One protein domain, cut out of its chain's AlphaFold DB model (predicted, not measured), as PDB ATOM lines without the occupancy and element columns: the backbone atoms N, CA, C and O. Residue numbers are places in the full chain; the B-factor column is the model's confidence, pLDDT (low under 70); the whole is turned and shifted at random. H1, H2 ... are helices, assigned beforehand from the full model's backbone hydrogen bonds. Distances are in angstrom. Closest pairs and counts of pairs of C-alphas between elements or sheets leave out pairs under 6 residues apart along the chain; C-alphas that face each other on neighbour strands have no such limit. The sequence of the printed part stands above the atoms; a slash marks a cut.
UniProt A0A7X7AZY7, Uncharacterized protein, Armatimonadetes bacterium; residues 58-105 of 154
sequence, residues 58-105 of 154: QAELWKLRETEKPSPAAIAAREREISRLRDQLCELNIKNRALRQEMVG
ATOM      1  N   GLN A  58      31.455  24.489 -27.693       86.31
ATOM      2  CA  GLN A  58      31.487  24.442 -29.157       86.31
ATOM      3  C   GLN A  58      32.855  24.815 -29.731       86.31
ATOM      4  O   GLN A  58      33.329  24.130 -30.633       86.31
ATOM      5  N   ALA A  59      33.504  25.848 -29.196       86.44
ATOM      6  CA  ALA A  59      34.844  26.244 -29.619       86.44
ATOM      7  C   ALA A  59      35.861  25.120 -29.363       86.44
ATOM      8  O   ALA A  59      36.683  24.818 -30.225       86.44
ATOM      9  N   GLU A  60      35.768  24.448 -28.214       85.69
ATOM     10  CA  GLU A  60      36.604  23.281 -27.913       85.69
ATOM     11  C   GLU A  60      36.287  22.089 -28.829       85.69
ATOM     12  O   GLU A  60      37.198  21.408 -29.294       85.69
ATOM     13  N   LEU A  61      35.011  21.855 -29.155       85.38
ATOM     14  CA  LEU A  61      34.627  20.839 -30.138       85.38
ATOM     15  C   LEU A  61      35.203  21.140 -31.532       85.38
ATOM     16  O   LEU A  61      35.639  20.215 -32.216       85.38
ATOM     17  N   TRP A  62      35.220  22.405 -31.959       85.12
ATOM     18  CA  TRP A  62      35.830  22.810 -33.228       85.12
ATOM     19  C   TRP A  62      37.336  22.547 -33.240       85.12
ATOM     20  O   TRP A  62      37.802  21.848 -34.134       85.12
ATOM     21  N   LYS A  63      38.066  22.961 -32.196       86.88
ATOM     22  CA  LYS A  63      39.503  22.658 -32.056       86.88
ATOM     23  C   LYS A  63      39.794  21.154 -32.097       86.88
ATOM     24  O   LYS A  63      40.736  20.717 -32.755       86.88
ATOM     25  N   LEU A  64      38.973  20.341 -31.421       84.19
ATOM     26  CA  LEU A  64      39.120  18.881 -31.447       84.19
ATOM     27  C   LEU A  64      38.952  18.314 -32.857       84.19
ATOM     28  O   LEU A  64      39.668  17.389 -33.219       84.19
ATOM     29  N   ARG A  65      38.022  18.858 -33.647       82.56
ATOM     30  CA  ARG A  65      37.768  18.427 -35.030       82.56
ATOM     31  C   ARG A  65      38.845  18.886 -36.016       82.56
ATOM     32  O   ARG A  65      39.026  18.221 -37.026       82.56
ATOM     33  N   GLU A  66      39.542  19.982 -35.728       86.31
ATOM     34  CA  GLU A  66      40.672  20.482 -36.528       86.31
ATOM     35  C   GLU A  66      41.967  19.678 -36.315       86.31
ATOM     36  O   GLU A  66      42.908  19.793 -37.095       86.31
ATOM     37  N   THR A  67      42.024  18.838 -35.279       85.56
ATOM     38  CA  THR A  67      43.162  17.940 -35.032       85.56
ATOM     39  C   THR A  67      43.226  16.838 -36.102       85.56
ATOM     40  O   THR A  67      42.197  16.266 -36.445       85.56
ATOM     41  N   GLU A  68      44.423  16.468 -36.585       75.38
ATOM     42  CA  GLU A  68      44.607  15.475 -37.670       75.38
ATOM     43  C   GLU A  68      43.935  14.112 -37.420       75.38
ATOM     44  O   GLU A  68      43.472  13.456 -38.353       75.38
ATOM     45  N   LYS A  69      43.880  13.665 -36.159       84.25
ATOM     46  CA  LYS A  69      43.206  12.427 -35.741       84.25
ATOM     47  C   LYS A  69      42.310  12.711 -34.540       84.25
ATOM     48  O   LYS A  69      42.730  12.510 -33.397       84.25
ATOM     49  N   PRO A  70      41.084  13.198 -34.766       83.19
ATOM     50  CA  PRO A  70      40.202  13.543 -33.672       83.19
ATOM     51  C   PRO A  70      39.737  12.274 -32.952       83.19
ATOM     52  O   PRO A  70      39.295  11.315 -33.583       83.19
ATOM     53  N   SER A  71      39.805  12.263 -31.619       89.88
ATOM     54  CA  SER A  71      39.266  11.153 -30.825       89.88
ATOM     55  C   SER A  71      37.732  11.142 -30.912       89.88
ATOM     56  O   SER A  71      37.097  12.095 -30.441       89.88
ATOM     57  N   PRO A  72      37.103  10.071 -31.442       87.12
ATOM     58  CA  PRO A  72      35.644   9.996 -31.544       87.12
ATOM     59  C   PRO A  72      34.963  10.066 -30.174       87.12
ATOM     60  O   PRO A  72      33.912  10.687 -30.025       87.12
ATOM     61  N   ALA A  73      35.593   9.482 -29.150       89.06
ATOM     62  CA  ALA A  73      35.100   9.528 -27.779       89.06
ATOM     63  C   ALA A  73      35.137  10.954 -27.203       89.06
ATOM     64  O   ALA A  73      34.190  11.369 -26.534       89.06
ATOM     65  N   ALA A  74      36.191  11.726 -27.496       85.25
ATOM     66  CA  ALA A  74      36.305  13.114 -27.044       85.25
ATOM     67  C   ALA A  74      35.277  14.026 -27.733       85.25
ATOM     68  O   ALA A  74      34.652  14.855 -27.069       85.25
ATOM     69  N   ILE A  75      35.048  13.832 -29.037       83.94
ATOM     70  CA  ILE A  75      33.984  14.520 -29.783       83.94
ATOM     71  C   ILE A  75      32.616  14.210 -29.169       83.94
ATOM     72  O   ILE A  75      31.897  15.134 -28.792       83.94
ATOM     73  N   ALA A  76      32.284  12.927 -28.998       86.69
ATOM     74  CA  ALA A  76      30.988  12.513 -28.463       86.69
ATOM     75  C   ALA A  76      30.750  13.041 -27.039       86.69
ATOM     76  O   ALA A  76      29.637  13.441 -26.699       86.69
ATOM     77  N   ALA A  77      31.792  13.084 -26.200       87.81
ATOM     78  CA  ALA A  77      31.704  13.666 -24.864       87.81
ATOM     79  C   ALA A  77      31.374  15.168 -24.911       87.81
ATOM     80  O   ALA A  77      30.498  15.627 -24.178       87.81
ATOM     81  N   ARG A  78      32.024  15.933 -25.800       86.44
ATOM     82  CA  ARG A  78      31.745  17.370 -25.967       86.44
ATOM     83  C   ARG A  78      30.370  17.637 -26.567       86.44
ATOM     84  O   ARG A  78      29.692  18.556 -26.123       86.44
ATOM     85  N   GLU A  79      29.923  16.818 -27.512       85.50
ATOM     86  CA  GLU A  79      28.573  16.917 -28.076       85.50
ATOM     87  C   GLU A  79      27.489  16.666 -27.021       85.50
ATOM     88  O   GLU A  79      26.516  17.417 -26.958       85.50
ATOM     89  N   ARG A  80      27.675  15.675 -26.138       89.19
ATOM     90  CA  ARG A  80      26.759  15.426 -25.010       89.19
ATOM     91  C   ARG A  80      26.702  16.603 -24.042       89.19
ATOM     92  O   ARG A  80      25.612  16.970 -23.612       89.19
ATOM     93  N   GLU A  81      27.846  17.206 -23.730       86.69
ATOM     94  CA  GLU A  81      27.898  18.376 -22.848       86.69
ATOM     95  C   GLU A  81      27.172  19.580 -23.462       86.69
ATOM     96  O   GLU A  81      26.373  20.232 -22.795       86.69
ATOM     97  N   ILE A  82      27.364  19.833 -24.762       85.44
ATOM     98  CA  ILE A  82      26.636  20.888 -25.483       85.44
ATOM     99  C   ILE A  82      25.124  20.634 -25.439       85.44
ATOM    100  O   ILE A  82      24.362  21.568 -25.189       85.44
ATOM    101  N   SER A  83      24.681  19.396 -25.673       83.75
ATOM    102  CA  SER A  83      23.261  19.033 -25.593       83.75
ATOM    103  C   SER A  83      22.699  19.271 -24.193       83.75
ATOM    104  O   SER A  83      21.692  19.958 -24.054       83.75
ATOM    105  N   ARG A  84      23.406  18.833 -23.146       90.19
ATOM    106  CA  ARG A  84      23.005  19.066 -21.753       90.19
ATOM    107  C   ARG A  84      22.870  20.556 -21.424       90.19
ATOM    108  O   ARG A  84      21.885  20.961 -20.813       90.19
ATOM    109  N   LEU A  85      23.836  21.380 -21.828       91.12
ATOM    110  CA  LEU A  85      23.789  22.828 -21.595       91.12
ATOM    111  C   LEU A  85      22.613  23.489 -22.335       91.12
ATOM    112  O   LEU A  85      21.974  24.406 -21.814       91.12
ATOM    113  N   ARG A  86      22.288  23.006 -23.542       86.00
ATOM    114  CA  ARG A  86      21.107  23.453 -24.297       86.00
ATOM    115  C   ARG A  86      19.808  23.057 -23.610       86.00
ATOM    116  O   ARG A  86      18.905  23.890 -23.559       86.00
ATOM    117  N   ASP A  87      19.731  21.853 -23.052       84.81
ATOM    118  CA  ASP A  87      18.574  21.397 -22.279       84.81
ATOM    119  C   ASP A  87      18.379  22.263 -21.029       84.81
ATOM    120  O   ASP A  87      17.273  22.720 -20.752       84.81
ATOM    121  N   GLN A  88      19.459  22.614 -20.328       88.50
ATOM    122  CA  GLN A  88      19.392  23.532 -19.187       88.50
ATOM    123  C   GLN A  88      18.909  24.929 -19.589       88.50
ATOM    124  O   GLN A  88      18.072  25.521 -18.906       88.50
ATOM    125  N   LEU A  89      19.398  25.460 -20.713       87.00
ATOM    126  CA  LEU A  89      18.932  26.745 -21.235       87.00
ATOM    127  C   LEU A  89      17.454  26.674 -21.643       87.00
ATOM    128  O   LEU A  89      16.686  27.599 -21.381       87.00
ATOM    129  N   CYS A  90      17.045  25.577 -22.274       83.88
ATOM    130  CA  CYS A  90      15.673  25.270 -22.656       83.88
ATOM    131  C   CYS A  90      14.748  25.252 -21.428       83.88
ATOM    132  O   CYS A  90      13.788  26.023 -21.362       83.88
ATOM    133  N   GLU A  91      15.095  24.477 -20.401       84.44
ATOM    134  CA  GLU A  91      14.369  24.435 -19.134       84.44
ATOM    135  C   GLU A  91      14.294  25.797 -18.446       84.44
ATOM    136  O   GLU A  91      13.235  26.170 -17.941       84.44
ATOM    137  N   LEU A  92      15.392  26.561 -18.433       88.19
ATOM    138  CA  LEU A  92      15.414  27.898 -17.848       88.19
ATOM    139  C   LEU A  92      14.403  28.818 -18.549       88.19
ATOM    140  O   LEU A  92      13.656  29.531 -17.879       88.19
ATOM    141  N   ASN A  93      14.339  28.774 -19.884       83.62
ATOM    142  CA  ASN A  93      13.373  29.551 -20.667       83.62
ATOM    143  C   ASN A  93      11.923  29.092 -20.434       83.62
ATOM    144  O   ASN A  93      11.021  29.929 -20.447       83.62
ATOM    145  N   ILE A  94      11.686  27.790 -20.230       81.88
ATOM    146  CA  ILE A  94      10.360  27.238 -19.910       81.88
ATOM    147  C   ILE A  94       9.906  27.720 -18.532       81.88
ATOM    148  O   ILE A  94       8.823  28.292 -18.404       81.88
ATOM    149  N   LYS A  95      10.752  27.534 -17.512       85.44
ATOM    150  CA  LYS A  95      10.468  27.910 -16.118       85.44
ATOM    151  C   LYS A  95      10.228  29.417 -15.978       85.44
ATOM    152  O   LYS A  95       9.356  29.829 -15.224       85.44
ATOM    153  N   ASN A  96      10.934  30.235 -16.761       86.81
ATOM    154  CA  ASN A  96      10.836  31.699 -16.739       86.81
ATOM    155  C   ASN A  96      10.047  32.270 -17.932       86.81
ATOM    156  O   ASN A  96      10.264  33.415 -18.339       86.81
ATOM    157  N   ARG A  97       9.126  31.490 -18.517       79.75
ATOM    158  CA  ARG A  97       8.362  31.902 -19.706       79.75
ATOM    159  C   ARG A  97       7.611  33.219 -19.502       79.75
ATOM    160  O   ARG A  97       7.625  34.041 -20.414       79.75
ATOM    161  N   ALA A  98       6.992  33.421 -18.337       80.81
ATOM    162  CA  ALA A  98       6.267  34.651 -18.012       80.81
ATOM    163  C   ALA A  98       7.203  35.873 -18.014       80.81
ATOM    164  O   ALA A  98       6.995  36.798 -18.795       80.81
ATOM    165  N   LEU A  99       8.318  35.806 -17.274       84.69
ATOM    166  CA  LEU A  99       9.349  36.855 -17.258       84.69
ATOM    167  C   LEU A  99       9.910  37.136 -18.659       84.69
ATOM    168  O   LEU A  99      10.165  38.278 -19.034       84.69
ATOM    169  N   ARG A 100      10.086  36.096 -19.482       81.31
ATOM    170  CA  ARG A 100      10.517  36.263 -20.875       81.31
ATOM    171  C   ARG A 100       9.456  36.961 -21.728       81.31
ATOM    172  O   ARG A 100       9.819  37.749 -22.593       81.31
ATOM    173  N   GLN A 101       8.171  36.678 -21.523       77.56
ATOM    174  CA  GLN A 101       7.077  37.334 -22.245       77.56
ATOM    175  C   GLN A 101       6.916  38.802 -21.846       77.56
ATOM    176  O   GLN A 101       6.632  39.618 -22.715       77.56
ATOM    177  N   GLU A 102       7.175  39.161 -20.591       81.31
ATOM    178  CA  GLU A 102       7.233  40.569 -20.174       81.31
ATOM    179  C   GLU A 102       8.314  41.343 -20.940       81.31
ATOM    180  O   GLU A 102       8.100  42.483 -21.342       81.31
ATOM    181  N   MET A 103       9.467  40.712 -21.193       80.88
ATOM    182  CA  MET A 103      10.607  41.356 -21.856       80.88
ATOM    183  C   MET A 103      10.602  41.256 -23.394       80.88
ATOM    184  O   MET A 103      11.183  42.111 -24.060       80.88
ATOM    185  N   VAL A 104      10.012  40.199 -23.971       70.56
ATOM    186  CA  VAL A 104      10.121  39.835 -25.409       70.56
ATOM    187  C   VAL A 104       8.754  39.585 -26.063       70.56
ATOM    188  O   VAL A 104       8.673  39.207 -27.230       70.56
ATOM    189  N   GLY A 105       7.653  39.738 -25.327       62.19
ATOM    190  CA  GLY A 105       6.304  39.452 -25.817       62.19
ATOM    191  C   GLY A 105       5.899  40.322 -27.012       62.19
ATOM    192  O   GLY A 105       6.532  41.348 -27.260       62.19
TER     193      GLY A 105
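AT A GLANCE: This is residues 58 to 105 of the 154 residues of an uncharacterized protein of Armatimonadetes bacterium (UniProt A0A7X7AZY7). A short helix, H1, folds back along the first part of one long helix, H2, as a lopsided helical hairpin, and a third short helix, H3, turns off at the far end of H2 to make a corner. H2 makes the long axis. The printed part has 48 residues with three named helices, H1, H2 and H3 in that order, and no named strand; its class is all helix. It is extended, a rod spanning 48 by 16 by 9 A, with a radius of gyration of the C-alphas of 15.9 A.

HOW THE PARTS SIT: H1, residues 58 to 66, and H2, residues 72 to 95, form a helical hairpin. They touch, with residues 74 to 82 alone of H2, and their closest C-alphas, those of Leu 61 and Arg 78, are 6.1 A apart. They run opposite ways at a shallow tilt of 18 degrees. H3, residues 97 to 104, is close to H2 but not clearly touching: the closest C-alphas, of Asn 93 and Arg 100, are 7.3 A apart. Their lines are about perpendicular, at 85 degrees. H1 and H3 are apart. In H1, H2 and H3 every O i to N i+4 pair is within hydrogen-bond range.

IN THESE COORDINATES: H1 begins at C-alpha 58 (31.487, 24.442, -29.157) and measures 12.4 A from first to last C-alpha. H2 measures 34.5 A and H3 9.9 A, ending at C-alpha 104 (10.121, 39.835, -25.409).

THE WHOLE: The two C-alphas farthest apart, those of Glu 68 and Glu 102, are 48.3 A apart. The printed part has no cut, and both links are tight. Residues 83 to 96, of which 83 to 95 belong to H2, stand free, as do residues 98 to 104 of H3. The mean pLDDT of the printed part is 84.3, and residue 105 is under 70.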